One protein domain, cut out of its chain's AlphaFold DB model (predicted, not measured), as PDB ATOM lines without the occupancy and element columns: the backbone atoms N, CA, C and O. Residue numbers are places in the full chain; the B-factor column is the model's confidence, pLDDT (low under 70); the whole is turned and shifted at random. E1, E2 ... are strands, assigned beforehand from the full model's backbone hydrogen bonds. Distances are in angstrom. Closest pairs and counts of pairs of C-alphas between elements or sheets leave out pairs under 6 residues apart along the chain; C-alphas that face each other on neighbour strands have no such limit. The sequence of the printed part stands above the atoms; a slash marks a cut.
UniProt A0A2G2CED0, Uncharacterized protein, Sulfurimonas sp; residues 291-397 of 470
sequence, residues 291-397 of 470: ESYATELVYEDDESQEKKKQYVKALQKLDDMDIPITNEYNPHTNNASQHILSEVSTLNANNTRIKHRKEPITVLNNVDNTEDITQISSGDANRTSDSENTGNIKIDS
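AT A GLANCE: This is residues 291 to 397 of the 470 residues of an uncharacterized protein of Sulfurimonas sp (UniProt A0A2G2CED0). With little regular structure, the domain is a loose, flat, open frame in which long links join two small sheets, E1 E4 E2 and E3 E6 E5; residues 347 to 352 stick out. The long strand E4 bends, pairing first with E1, then with E2. The 107 printed residues include six named strands, E1 to E6, both sheets parallel, class all strand, 42 residues in named elements. The radius of gyration of the C-alphas is 17.0 A, the spans 46 by 41 by 21 A.

IN THESE COORDINATES: E4, residues 354 to 367, spans 33.2 A. E1, residues 291 to 299, spans 25.1 A from C-alpha 291 at (193.198, 151.941, 136.382). E2 is residues 311 to 314, E3 337 to 341, E5 375 to 377. E6, residues 390 to 396, ends with C-alpha 396 at (201.859, 161.854, 155.634).

HOW THE PARTS SIT: E4 bends by 79 degrees at residue 364. Within hydrogen-bond range are N 292 and O 355 of E1 and E4, 2.8 A, and N 314 and O 366 of E2 and E4, 2.7 A. E6 pairs with E3 through N 338 and O 392, 2.8 A, and with E5 through N 391 and O 375, 2.9 A. E4 and E6 are apart.

THE WHOLE: The farthest C-alphas, Thr 352 and Ser 385, are 46.5 A apart. The printed part has no cut; the link E4 to E5 is short, the others long. pLDDT is under 70 in residues 297 to 316, 349 to 352 and 362 to 371.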
ATOM      1  N   GLU A 291     191.868 152.080 136.957       93.56
ATOM      2  CA  GLU A 291     193.198 151.941 136.382       93.56
ATOM      3  C   GLU A 291     193.822 153.324 136.205       93.56
ATOM      4  O   GLU A 291     193.248 154.226 135.593       93.56
ATOM      5  N   SER A 292     195.013 153.516 136.758       93.00
ATOM      6  CA  SER A 292     195.688 154.808 136.732       93.00
ATOM      7  C   SER A 292     197.115 154.695 136.226       93.00
ATOM      8  O   SER A 292     197.868 153.800 136.607       93.00
ATOM      9  N   TYR A 293     197.488 155.652 135.388       91.62
ATOM     10  CA  TYR A 293     198.832 155.833 134.878       91.62
ATOM     11  C   TYR A 293     199.402 157.141 135.406       91.62
ATOM     12  O   TYR A 293     198.770 158.195 135.292       91.62
ATOM     13  N   ALA A 294     200.605 157.092 135.962       87.75
ATOM     14  CA  ALA A 294     201.348 158.291 136.297       87.75
ATOM     15  C   ALA A 294     202.822 158.130 135.965       87.75
ATOM     16  O   ALA A 294     203.405 157.054 136.063       87.75
ATOM     17  N   THR A 295     203.441 159.253 135.652       78.94
ATOM     18  CA  THR A 295     204.888 159.364 135.661       78.94
ATOM     19  C   THR A 295     205.355 159.547 137.108       78.94
ATOM     20  O   THR A 295     204.851 160.423 137.816       78.94
ATOM     21  N   GLU A 296     206.288 158.715 137.560       73.12
ATOM     22  CA  GLU A 296     206.959 158.834 138.853       73.12
ATOM     23  C   GLU A 296     208.350 159.427 138.651       73.12
ATOM     24  O   GLU A 296     209.065 159.081 137.717       73.12
ATOM     25  N   LEU A 297     208.724 160.361 139.513       67.94
ATOM     26  CA  LEU A 297     210.028 161.002 139.449       67.94
ATOM     27  C   LEU A 297     210.992 160.163 140.284       67.94
ATOM     28  O   LEU A 297     210.752 159.968 141.475       67.94
ATOM     29  N   VAL A 298     212.047 159.654 139.652       63.16
ATOM     30  CA  VAL A 298     213.127 158.923 140.318       63.16
ATOM     31  C   VAL A 298     214.349 159.828 140.334       63.16
ATOM     32  O   VAL A 298     214.702 160.431 139.322       63.16
ATOM     33  N   TYR A 299     214.958 159.971 141.502       59.56
ATOM     34  CA  TYR A 299     216.106 160.847 141.694       59.56
ATOM     35  C   TYR A 299     217.392 160.045 141.505       59.56
ATOM     36  O   TYR A 299     217.516 158.945 142.039       59.56
ATOM     37  N   GLU A 300     218.333 160.603 140.750       56.94
ATOM     38  CA  GLU A 300     219.718 160.132 140.696       56.94
ATOM     39  C   GLU A 300     220.610 161.182 141.362       56.94
ATOM     40  O   GLU A 300     220.444 162.382 141.119       56.94
ATOM     41  N   ASP A 301     221.557 160.726 142.180       49.03
ATOM     42  CA  ASP A 301     222.683 161.546 142.621       49.03
ATOM     43  C   ASP A 301     223.609 161.725 141.408       49.03
ATOM     44  O   ASP A 301     224.165 160.757 140.891       49.03
ATOM     45  N   ASP A 302     223.690 162.936 140.856       50.50
ATOM     46  CA  ASP A 302     224.384 163.153 139.585       50.50
ATOM     47  C   ASP A 302     225.883 163.399 139.794       50.50
ATOM     48  O   ASP A 302     226.280 164.451 140.292       50.50
ATOM     49  N   GLU A 303     226.713 162.464 139.326       46.78
ATOM     50  CA  GLU A 303     228.134 162.698 139.021       46.78
ATOM     51  C   GLU A 303     228.389 162.972 137.523       46.78
ATOM     52  O   GLU A 303     229.536 163.165 137.122       46.78
ATOM     53  N   SER A 304     227.369 163.032 136.653       46.81
ATOM     54  CA  SER A 304     227.602 163.140 135.203       46.81
ATOM     55  C   SER A 304     226.779 164.228 134.505       46.81
ATOM     56  O   SER A 304     225.616 164.081 134.124       46.81
ATOM     57  N   GLN A 305     227.468 165.339 134.251       47.38
ATOM     58  CA  GLN A 305     227.065 166.389 133.324       47.38
ATOM     59  C   GLN A 305     226.952 165.811 131.908       47.38
ATOM     60  O   GLN A 305     227.976 165.571 131.288       47.38
ATOM     61  N   GLU A 306     225.733 165.588 131.405       46.59
ATOM     62  CA  GLU A 306     225.351 165.777 129.990       46.59
ATOM     63  C   GLU A 306     223.930 165.253 129.715       46.59
ATOM     64  O   GLU A 306     223.709 164.128 129.270       46.59
ATOM     65  N   LYS A 307     222.926 166.099 129.973       42.25
ATOM     66  CA  LYS A 307     221.663 166.224 129.217       42.25
ATOM     67  C   LYS A 307     220.855 167.367 129.827       42.25
ATOM     68  O   LYS A 307     221.024 167.688 130.999       42.25
ATOM     69  N   LYS A 308     219.952 167.979 129.050       44.38
ATOM     70  CA  LYS A 308     218.917 168.897 129.566       44.38
ATOM     71  C   LYS A 308     217.973 168.122 130.502       44.38
ATOM     72  O   LYS A 308     216.871 167.760 130.100       44.38
ATOM     73  N   LYS A 309     218.424 167.806 131.716       50.88
ATOM     74  CA  LYS A 309     217.611 167.181 132.758       50.88
ATOM     75  C   LYS A 309     216.666 168.251 133.316       50.88
ATOM     76  O   LYS A 309     217.060 169.401 133.523       50.88
ATOM     77  N   GLN A 310     215.396 167.901 133.494       48.25
ATOM     78  CA  GLN A 310     214.466 168.745 134.241       48.25
ATOM     79  C   GLN A 310     214.858 168.687 135.722       48.25
ATOM     80  O   GLN A 310     215.106 167.609 136.259       48.25
ATOM     81  N   TYR A 311     214.936 169.849 136.365       47.59
ATOM     82  CA  TYR A 311     215.188 169.950 137.801       47.59
ATOM     83  C   TYR A 311     213.878 169.763 138.563       47.59
ATOM     84  O   TYR A 311     212.883 170.428 138.262       47.59
ATOM     85  N   VAL A 312     213.894 168.904 139.576       51.78
ATOM     86  CA  VAL A 312     212.785 168.701 140.510       51.78
ATOM     87  C   VAL A 312     213.320 168.903 141.921       51.78
ATOM     88  O   VAL A 312     214.440 168.523 142.245       51.78
ATOM     89  N   LYS A 313     212.540 169.569 142.771       54.06
ATOM     90  CA  LYS A 313     212.975 169.880 144.134       54.06
ATOM     91  C   LYS A 313     212.987 168.628 145.004       54.06
ATOM     92  O   LYS A 313     211.980 167.922 145.074       54.06
ATOM     93  N   ALA A 314     214.112 168.399 145.668       53.34
ATOM     94  CA  ALA A 314     214.288 167.414 146.711       53.34
ATOM     95  C   ALA A 314     213.470 167.831 147.932       53.34
ATOM     96  O   ALA A 314     213.559 168.962 148.404       53.34
ATOM     97  N   LEU A 315     212.675 166.898 148.445       57.03
ATOM     98  CA  LEU A 315     211.823 167.129 149.601       57.03
ATOM     99  C   LEU A 315     212.651 167.161 150.882       57.03
ATOM    100  O   LEU A 315     212.877 166.114 151.487       57.03
ATOM    101  N   GLN A 316     213.070 168.349 151.320       65.25
ATOM    102  CA  GLN A 316     213.605 168.489 152.672       65.25
ATOM    103  C   GLN A 316     212.480 168.662 153.693       65.25
ATOM    104  O   GLN A 316     211.490 169.376 153.485       65.25
ATOM    105  N   LYS A 317     212.656 167.974 154.821       72.00
ATOM    106  CA  LYS A 317     211.770 168.052 155.979       72.00
ATOM    107  C   LYS A 317     212.216 169.205 156.873       72.00
ATOM    108  O   LYS A 317     213.405 169.466 157.003       72.00
ATOM    109  N   LEU A 318     211.266 169.870 157.511       76.75
ATOM    110  CA  LEU A 318     211.505 170.845 158.567       76.75
ATOM    111  C   LEU A 318     211.296 170.159 159.921       76.75
ATOM    112  O   LEU A 318     210.158 169.889 160.309       76.75
ATOM    113  N   ASP A 319     212.393 169.867 160.616       72.88
ATOM    114  CA  ASP A 319     212.411 169.186 161.918       72.88
ATOM    115  C   ASP A 319     212.465 170.193 163.080       72.88
ATOM    116  O   ASP A 319     213.374 170.205 163.906       72.88
ATOM    117  N   ASP A 320     211.497 171.112 163.089       76.25
ATOM    118  CA  ASP A 320     211.301 172.080 164.166       76.25
ATOM    119  C   ASP A 320     209.806 172.210 164.469       76.25
ATOM    120  O   ASP A 320     209.051 172.941 163.818       76.25
ATOM    121  N   MET A 321     209.370 171.443 165.466       81.06
ATOM    122  CA  MET A 321     207.978 171.401 165.906       81.06
ATOM    123  C   MET A 321     207.597 172.612 166.759       81.06
ATOM    124  O   MET A 321     206.480 172.657 167.268       81.06
ATOM    125  N   ASP A 322     208.488 173.590 166.955       85.56
ATOM    126  CA  ASP A 322     208.177 174.812 167.693       85.56
ATOM    127  C   ASP A 322     207.688 175.960 166.812       85.56
ATOM    128  O   ASP A 322     207.051 176.900 167.307       85.56
ATOM    129  N   ILE A 323     207.877 175.832 165.501       89.81
ATOM    130  CA  ILE A 323     207.437 176.808 164.513       89.81
ATOM    131  C   ILE A 323     205.906 176.776 164.380       89.81
ATOM    132  O   ILE A 323     205.329 175.741 164.043       89.81
ATOM    133  N   PRO A 324     205.206 177.903 164.611       92.50
ATOM    134  CA  PRO A 324     203.755 177.932 164.557       92.50
ATOM    135  C   PRO A 324     203.218 177.769 163.138       92.50
ATOM    136  O   PRO A 324     203.708 178.367 162.180       92.50
ATOM    137  N   ILE A 325     202.110 177.040 163.033       92.81
ATOM    138  CA  ILE A 325     201.309 176.991 161.816       92.81
ATOM    139  C   ILE A 325     200.376 178.205 161.818       92.81
ATOM    140  O   ILE A 325     199.622 178.430 162.777       92.81
ATOM    141  N   THR A 326     200.412 178.986 160.743       90.38
ATOM    142  CA  THR A 326     199.634 180.216 160.554       90.38
ATOM    143  C   THR A 326     198.931 180.202 159.191       90.38
ATOM    144  O   THR A 326     199.078 179.277 158.391       90.38
ATOM    145  N   ASN A 327     198.106 181.219 158.944       86.38
ATOM    146  CA  ASN A 327     197.475 181.463 157.645       86.38
ATOM    147  C   ASN A 327     197.782 182.883 157.132       86.38
ATOM    148  O   ASN A 327     197.015 183.457 156.361       86.38
ATOM    149  N   GLU A 328     198.868 183.488 157.619       87.56
ATOM    150  CA  GLU A 328     199.186 184.892 157.341       87.56
ATOM    151  C   GLU A 328     199.861 185.078 155.979       87.56
ATOM    152  O   GLU A 328     199.552 186.033 155.262       87.56
ATOM    153  N   TYR A 329     200.733 184.139 155.605       91.25
ATOM    154  CA  TYR A 329     201.548 184.186 154.394       91.25
ATOM    155  C   TYR A 329     201.499 182.856 153.649       91.25
ATOM    156  O   TYR A 329     201.253 181.796 154.236       91.25
ATOM    157  N   ASN A 330     201.687 182.910 152.330       91.19
ATOM    158  CA  ASN A 330     201.855 181.698 151.536       91.19
ATOM    159  C   ASN A 330     203.240 181.101 151.810       91.19
ATOM    160  O   ASN A 330     204.173 181.853 152.083       91.19
ATOM    161  N   PRO A 331     203.393 179.771 151.733       91.81
ATOM    162  CA  PRO A 331     204.707 179.157 151.824       91.81
ATOM    163  C   PRO A 331     205.568 179.535 150.614       91.81
ATOM    164  O   PRO A 331     205.072 179.581 149.485       91.81
ATOM    165  N   HIS A 332     206.863 179.760 150.819       91.06
ATOM    166  CA  HIS A 332     207.768 179.974 149.695       91.06
ATOM    167  C   HIS A 332     208.014 178.649 148.969       91.06
ATOM    168  O   HIS A 332     208.162 177.594 149.585       91.06
ATOM    169  N   THR A 333     208.072 178.673 147.636       85.81
ATOM    170  CA  THR A 333     208.233 177.440 146.850       85.81
ATOM    171  C   THR A 333     209.543 176.726 147.132       85.81
ATOM    172  O   THR A 333     209.598 175.528 146.885       85.81
ATOM    173  N   ASN A 334     210.596 177.446 147.528       83.31
ATOM    174  CA  ASN A 334     211.902 176.857 147.824       83.31
ATOM    175  C   ASN A 334     212.038 176.470 149.298       83.31
ATOM    176  O   ASN A 334     213.133 176.097 149.661       83.31
ATOM    177  N   ASN A 335     211.019 176.608 150.148       86.75
ATOM    178  CA  ASN A 335     211.174 176.288 151.567       86.75
ATOM    179  C   ASN A 335     210.768 174.848 151.870       86.75
ATOM    180  O   ASN A 335     209.806 174.327 151.296       86.75
ATOM    181  N   ALA A 336     211.457 174.259 152.843       84.69
ATOM    182  CA  ALA A 336     211.198 172.924 153.347       84.69
ATOM    183  C   ALA A 336     209.771 172.775 153.899       84.69
ATOM    184  O   ALA A 336     209.072 173.741 154.240       84.69
ATOM    185  N   SER A 337     209.326 171.523 153.981       86.56
ATOM    186  CA  SER A 337     207.992 171.175 154.469       86.56
ATOM    187  C   SER A 337     208.063 170.585 155.870       86.56
ATOM    188  O   SER A 337     208.868 169.696 156.123       86.56
ATOM    189  N   GLN A 338     207.185 170.999 156.775       86.69
ATOM    190  CA  GLN A 338     206.932 170.249 157.997       86.69
ATOM    191  C   GLN A 338     205.949 169.120 157.719       86.69
ATOM    192  O   GLN A 338     204.878 169.334 157.148       86.69
ATOM    193  N   HIS A 339     206.324 167.922 158.144       85.12
ATOM    194  CA  HIS A 339     205.543 166.712 157.948       85.12
ATOM    195  C   HIS A 339     204.788 166.364 159.227       85.12
ATOM    196  O   HIS A 339     205.371 166.325 160.309       85.12
ATOM    197  N   ILE A 340     203.489 166.112 159.100       83.75
ATOM    198  CA  ILE A 340     202.624 165.680 160.197       83.75
ATOM    199  C   ILE A 340     201.960 164.372 159.790       83.75
ATOM    200  O   ILE A 340     201.465 164.237 158.673       83.75
ATOM    201  N   LEU A 341     201.919 163.406 160.701       85.31
ATOM    202  CA  LEU A 341     201.252 162.135 160.443       85.31
ATOM    203  C   LEU A 341     199.736 162.313 160.488       85.31
ATOM    204  O   LEU A 341     199.181 162.861 161.442       85.31
ATOM    205  N   SER A 342     199.052 161.791 159.474       87.19
ATOM    206  CA  SER A 342     197.599 161.744 159.459       87.19
ATOM    207  C   SER A 342     197.087 160.897 160.619       87.19
ATOM    208  O   SER A 342     197.488 159.751 160.827       87.19
ATOM    209  N   GLU A 343     196.132 161.440 161.365       89.81
ATOM    210  CA  GLU A 343     195.414 160.695 162.397       89.81
ATOM    211  C   GLU A 343     194.249 159.871 161.842       89.81
ATOM    212  O   GLU A 343     193.491 159.295 162.621       89.81
ATOM    213  N   VAL A 344     194.086 159.840 160.518       91.50
ATOM    214  CA  VAL A 344     193.033 159.093 159.837       91.50
ATOM    215  C   VAL A 344     193.657 157.994 158.989       91.50
ATOM    216  O   VAL A 344     194.500 158.247 158.131       91.50
ATOM    217  N   SER A 345     193.234 156.765 159.252       91.19
ATOM    218  CA  SER A 345     193.669 155.563 158.541       91.19
ATOM    219  C   SER A 345     192.699 155.177 157.423       91.19
ATOM    220  O   SER A 345     191.544 155.612 157.389       91.19
ATOM    221  N   THR A 346     193.167 154.342 156.501       89.62
ATOM    222  CA  THR A 346     192.336 153.787 155.433       89.62
ATOM    223  C   THR A 346     191.961 152.350 155.775       89.62
ATOM    224  O   THR A 346     192.824 151.492 155.905       89.62
ATOM    225  N   LEU A 347     190.663 152.072 155.924       90.25
ATOM    226  CA  LEU A 347     190.167 150.767 156.388       90.25
ATOM    227  C   LEU A 347     190.320 149.656 155.339       90.25
ATOM    228  O   LEU A 347     190.395 148.481 155.684       90.25
ATOM    229  N   ASN A 348     190.358 150.020 154.057       82.75
ATOM    230  CA  ASN A 348     190.429 149.100 152.924       82.75
ATOM    231  C   ASN A 348     191.653 149.353 152.026       82.75
ATOM    232  O   ASN A 348     191.555 149.195 150.812       82.75
ATOM    233  N   ALA A 349     192.797 149.718 152.619       69.19
ATOM    234  CA  ALA A 349     194.024 150.099 151.908       69.19
ATOM    235  C   ALA A 349     194.516 149.067 150.872       69.19
ATOM    236  O   ALA A 349     195.036 149.454 149.842       69.19
ATOM    237  N   ASN A 350     194.293 147.767 151.095       65.50
ATOM    238  CA  ASN A 350     194.772 146.694 150.206       65.50
ATOM    239  C   ASN A 350     193.725 146.218 149.178       65.50
ATOM    240  O   ASN A 350     193.745 145.057 148.762       65.50
ATOM    241  N   ASN A 351     192.740 147.045 148.819       67.69
ATOM    242  CA  ASN A 351     191.689 146.608 147.903       67.69
ATOM    243  C   ASN A 351     192.191 146.558 146.449       67.69
ATOM    244  O   ASN A 351     192.539 147.579 145.865       67.69
ATOM    245  N   THR A 352     192.142 145.376 145.829       63.97
ATOM    246  CA  THR A 352     192.697 145.093 144.490       63.97
ATOM    247  C   THR A 352     191.984 145.789 143.324       63.97
ATOM    248  O   THR A 352     192.348 145.562 142.174       63.97
ATOM    249  N   ARG A 353     190.951 146.603 143.579       83.31
ATOM    250  CA  ARG A 353     190.197 147.332 142.540       83.31
ATOM    251  C   ARG A 353     190.888 148.604 142.042       83.31
ATOM    252  O   ARG A 353     190.319 149.307 141.212       83.31
ATOM    253  N   ILE A 354     192.086 148.909 142.535       85.44
ATOM    254  CA  ILE A 354     192.919 149.993 142.017       85.44
ATOM    255  C   ILE A 354     194.184 149.378 141.431       85.44
ATOM    256  O   ILE A 354     194.984 148.775 142.138       85.44
ATOM    257  N   LYS A 355     194.377 149.552 140.127       87.25
ATOM    258  CA  LYS A 355     195.634 149.242 139.449       87.25
ATOM    259  C   LYS A 355     196.349 150.550 139.157       87.25
ATOM    260  O   LYS A 355     195.795 151.444 138.514       87.25
ATOM    261  N   HIS A 356     197.588 150.672 139.611       85.75
ATOM    262  CA  HIS A 356     198.400 151.856 139.363       85.75
ATOM    263  C   HIS A 356     199.704 151.475 138.672       85.75
ATOM    264  O   HIS A 356     200.487 150.684 139.195       85.75
ATOM    265  N   ARG A 357     199.945 152.051 137.491       84.31
ATOM    266  CA  ARG A 357     201.210 151.927 136.769       84.31
ATOM    267  C   ARG A 357     201.992 153.225 136.895       84.31
ATOM    268  O   ARG A 357     201.474 154.303 136.598       84.31
ATOM    269  N   LYS A 358     203.256 153.083 137.285       83.25
ATOM    270  CA  LYS A 358     204.216 154.174 137.387       83.25
ATOM    271  C   LYS A 358     205.293 154.025 136.325       83.25
ATOM    272  O   LYS A 358     205.818 152.930 136.133       83.25
ATOM    273  N   GLU A 359     205.599 155.110 135.629       80.19
ATOM    274  CA  GLU A 359     206.744 155.180 134.721       80.19
ATOM    275  C   GLU A 359     207.815 156.093 135.326       80.19
ATOM    276  O   GLU A 359     207.529 157.276 135.528       80.19
ATOM    277  N   PRO A 360     209.019 155.578 135.634       76.12
ATOM    278  CA  PRO A 360     210.073 156.379 136.232       76.12
ATOM    279  C   PRO A 360     210.664 157.367 135.216       76.12
ATOM    280  O   PRO A 360     210.979 156.995 134.087       76.12
ATOM    281  N   ILE A 361     210.873 158.617 135.632       72.44
ATOM    282  CA  ILE A 361     211.681 159.605 134.909       72.44
ATOM    283  C   ILE A 361     212.759 160.146 135.840       72.44
ATOM    284  O   ILE A 361     212.456 160.626 136.933       72.44
ATOM    285  N   THR A 362     214.005 160.105 135.366       67.75
ATOM    286  CA  THR A 362     215.171 160.632 136.073       67.75
ATOM    287  C   THR A 362     215.174 162.158 136.086       67.75
ATOM    288  O   THR A 362     215.101 162.800 135.032       67.75
ATOM    289  N   VAL A 363     215.313 162.743 137.274       64.44
ATOM    290  CA  VAL A 363     215.387 164.197 137.475       64.44
ATOM    291  C   VAL A 363     216.484 164.581 138.461       64.44
ATOM    292  O   VAL A 363     216.845 163.808 139.343       64.44
ATOM    293  N   LEU A 364     217.008 165.798 138.293       60.22
ATOM    294  CA  LEU A 364     218.031 166.370 139.168       60.22
ATOM    295  C   LEU A 364     217.410 166.982 140.420       60.22
ATOM    296  O   LEU A 364     216.450 167.748 140.306       60.22
ATOM    297  N   ASN A 365     218.016 166.703 141.574       57.84
ATOM    298  CA  ASN A 365     217.648 167.291 142.856       57.84
ATOM    299  C   ASN A 365     218.006 168.781 142.905       57.84
ATOM    300  O   ASN A 365     219.135 169.176 142.626       57.84
ATOM    301  N   ASN A 366     217.046 169.611 143.302       59.81
ATOM    302  CA  ASN A 366     217.307 170.964 143.788       59.81
ATOM    303  C   ASN A 366     216.904 171.051 145.256       59.81
ATOM    304  O   ASN A 366     215.896 170.465 145.636       59.81
ATOM    305  N   VAL A 367     217.657 171.761 146.078       62.16
ATOM    306  CA  VAL A 367     217.487 171.679 147.524       62.16
ATOM    307  C   VAL A 367     216.562 172.772 148.053       62.16
ATOM    308  O   VAL A 367     216.660 173.936 147.665       62.16
ATOM    309  N   ASP A 368     215.628 172.368 148.914       69.62
ATOM    310  CA  ASP A 368     214.770 173.282 149.658       69.62
ATOM    311  C   ASP A 368     215.562 173.968 150.788       69.62
ATOM    312  O   ASP A 368     216.399 173.362 151.445       69.62
ATOM    313  N   ASN A 369     215.267 175.240 151.033       67.19
ATOM    314  CA  ASN A 369     215.775 176.035 152.133       67.19
ATOM    315  C   ASN A 369     215.046 175.683 153.437       67.19
ATOM    316  O   ASN A 369     213.815 175.676 153.509       67.19
ATOM    317  N   THR A 370     215.813 175.457 154.490       67.12
ATOM    318  CA  THR A 370     215.331 175.294 155.871       67.12
ATOM    319  C   THR A 370     215.674 176.492 156.763       67.12
ATOM    320  O   THR A 370     215.152 176.602 157.875       67.12
ATOM    321  N   GLU A 371     216.557 177.377 156.301       66.62
ATOM    322  CA  GLU A 371     217.024 178.563 157.020       66.62
ATOM    323  C   GLU A 371     215.926 179.628 157.087       66.62
ATOM    324  O   GLU A 371     215.043 179.689 156.232       66.62
ATOM    325  N   ASP A 372     215.930 180.416 158.164       80.12
ATOM    326  CA  ASP A 372     215.024 181.557 158.391       80.12
ATOM    327  C   ASP A 372     213.507 181.284 158.355       80.12
ATOM    328  O   ASP A 372     212.688 182.203 158.441       80.12
ATOM    329  N   ILE A 373     213.091 180.012 158.325       87.75
ATOM    330  CA  ILE A 373     211.679 179.649 158.482       87.75
ATOM    331  C   ILE A 373     211.216 179.959 159.909       87.75
ATOM    332  O   ILE A 373     211.697 179.364 160.873       87.75
ATOM    333  N   THR A 374     210.225 180.845 160.029       89.88
ATOM    334  CA  THR A 374     209.644 181.296 161.312       89.88
ATOM    335  C   THR A 374     208.171 180.928 161.478       89.88
ATOM    336  O   THR A 374     207.613 181.058 162.568       89.88
ATOM    337  N   GLN A 375     207.530 180.451 160.411       92.06
ATOM    338  CA  GLN A 375     206.131 180.027 160.405       92.06
ATOM    339  C   GLN A 375     205.866 179.010 159.295       92.06
ATOM    340  O   GLN A 375     206.621 178.903 158.327       92.06
ATOM    341  N   ILE A 376     204.764 178.278 159.423       92.88
ATOM    342  CA  ILE A 376     204.364 177.227 158.484       92.88
ATOM    343  C   ILE A 376     202.955 177.500 157.976       92.88
ATOM    344  O   ILE A 376     202.084 177.918 158.736       92.88
ATOM    345  N   SER A 377     202.711 177.243 156.693       91.38
ATOM    346  CA  SER A 377     201.435 177.544 156.049       91.38
ATOM    347  C   SER A 377     201.006 176.466 155.061       91.38
ATOM    348  O   SER A 377     201.820 175.850 154.373       91.38
ATOM    349  N   SER A 378     199.689 176.287 154.952       87.25
ATOM    350  CA  SER A 378     199.023 175.393 153.997       87.25
ATOM    351  C   SER A 378     198.613 176.086 152.689       87.25
ATOM    352  O   SER A 378     197.762 175.568 151.959       87.25
ATOM    353  N   GLY A 379     199.103 177.306 152.452       86.81
ATOM    354  CA  GLY A 379     198.808 178.100 151.258       86.81
ATOM    355  C   GLY A 379     199.350 177.505 149.957       86.81
ATOM    356  O   GLY A 379     200.162 176.573 149.953       86.81
ATOM    357  N   ASP A 380     198.913 178.069 148.829       87.12
ATOM    358  CA  ASP A 380     199.538 177.789 147.535       87.12
ATOM    359  C   ASP A 380     200.935 178.422 147.522       87.12
ATOM    360  O   ASP A 380     201.087 179.626 147.728       87.12
ATOM    361  N   ALA A 381     201.960 177.602 147.294       87.69
ATOM    362  CA  ALA A 381     203.335 178.068 147.384       87.69
ATOM    363  C   ALA A 381     203.688 179.050 146.256       87.69
ATOM    364  O   ALA A 381     203.337 178.812 145.098       87.69
ATOM    365  N   ASN A 382     204.416 180.123 146.574       88.25
ATOM    366  CA  ASN A 382     204.835 181.148 145.609       88.25
ATOM    367  C   ASN A 382     206.289 181.627 145.856       88.25
ATOM    368  O   ASN A 382     207.026 181.019 146.626       88.25
ATOM    369  N   ARG A 383     206.764 182.626 145.102       88.06
ATOM    370  CA  ARG A 383     208.143 183.164 145.188       88.06
ATOM    371  C   ARG A 383     208.171 184.644 145.568       88.06
ATOM    372  O   ARG A 383     209.015 185.396 145.094       88.06
ATOM    373  N   THR A 384     207.160 185.098 146.295       87.62
ATOM    374  CA  THR A 384     207.059 186.506 146.688       87.62
ATOM    375  C   THR A 384     207.913 186.754 147.928       87.62
ATOM    376  O   THR A 384     208.069 185.852 148.749       87.62
ATOM    377  N   SER A 385     208.462 187.960 148.087       86.94
ATOM    378  CA  SER A 385     209.360 188.269 149.211       86.94
ATOM    379  C   SER A 385     208.701 188.079 150.580       86.94
ATOM    380  O   SER A 385     209.328 187.655 151.539       86.94
ATOM    381  N   ASP A 386     207.390 188.297 150.672       87.50
ATOM    382  CA  ASP A 386     206.607 188.064 151.888       87.50
ATOM    383  C   ASP A 386     206.465 186.578 152.269       87.50
ATOM    384  O   ASP A 386     206.061 186.270 153.388       87.50
ATOM    385  N   SER A 387     206.797 185.653 151.364       90.69
ATOM    386  CA  SER A 387     206.766 184.211 151.624       90.69
ATOM    387  C   SER A 387     208.105 183.644 152.097       90.69
ATOM    388  O   SER A 387     208.100 182.541 152.643       90.69
ATOM    389  N   GLU A 388     209.216 184.383 151.951       89.38
ATOM    390  CA  GLU A 388     210.605 183.911 152.141       89.38
ATOM    391  C   GLU A 388     210.825 183.132 153.445       89.38
ATOM    392  O   GLU A 388     211.498 182.108 153.430       89.38
ATOM    393  N   ASN A 389     210.158 183.524 154.534       90.88
ATOM    394  CA  ASN A 389     210.327 182.914 155.861       90.88
ATOM    395  C   ASN A 389     209.219 181.903 156.229       90.88
ATOM    396  O   ASN A 389     209.026 181.582 157.406       90.88
ATOM    397  N   THR A 390     208.440 181.432 155.249       91.50
ATOM    398  CA  THR A 390     207.268 180.566 155.468       91.50
ATOM    399  C   THR A 390     207.476 179.183 154.853       91.50
ATOM    400  O   THR A 390     207.604 179.051 153.634       91.50
ATOM    401  N   GLY A 391     207.494 178.144 155.690       91.00
ATOM    402  CA  GLY A 391     207.599 176.739 155.284       91.00
ATOM    403  C   GLY A 391     206.253 176.128 154.887       91.00
ATOM    404  O   GLY A 391     205.188 176.662 155.212       91.00
ATOM    405  N   ASN A 392     206.284 174.993 154.182       88.94
ATOM    406  CA  ASN A 392     205.068 174.263 153.800       88.94
ATOM    407  C   ASN A 392     204.637 173.267 154.886       88.94
ATOM    408  O   ASN A 392     205.433 172.892 155.742       88.94
ATOM    409  N   ILE A 393     203.398 172.786 154.821       88.56
ATOM    410  CA  ILE A 393     202.904 171.672 155.639       88.56
ATOM    411  C   ILE A 393     202.501 170.507 154.735       88.56
ATOM    412  O   ILE A 393     201.851 170.691 153.703       88.56
ATOM    413  N   LYS A 394     202.891 169.296 155.128       86.81
ATOM    414  CA  LYS A 394     202.547 168.046 154.453       86.81
ATOM    415  C   LYS A 394     201.967 167.050 155.443       86.81
ATOM    416  O   LYS A 394     202.427 166.967 156.578       86.81
ATOM    417  N   ILE A 395     200.941 166.328 155.000       85.31
ATOM    418  CA  ILE A 395     200.282 165.297 155.798       85.31
ATOM    419  C   ILE A 395     200.635 163.939 155.221       85.31
ATOM    420  O   ILE A 395     200.249 163.617 154.100       85.31
ATOM    421  N   ASP A 396     201.334 163.153 156.018       82.62
ATOM    422  CA  ASP A 396     201.859 161.854 155.634       82.62
ATOM    423  C   ASP A 396     200.960 160.718 156.136       82.62
ATOM    424  O   ASP A 396     200.217 160.865 157.114       82.62
ATOM    425  N   SER A 397     201.007 159.561 155.476       74.94
ATOM    426  CA  SER A 397     200.297 158.367 155.947       74.94
ATOM    427  C   SER A 397     201.054 157.705 157.109       74.94
ATOM    428  O   SER A 397     202.277 157.762 157.183       74.94
TER     429      SER A 397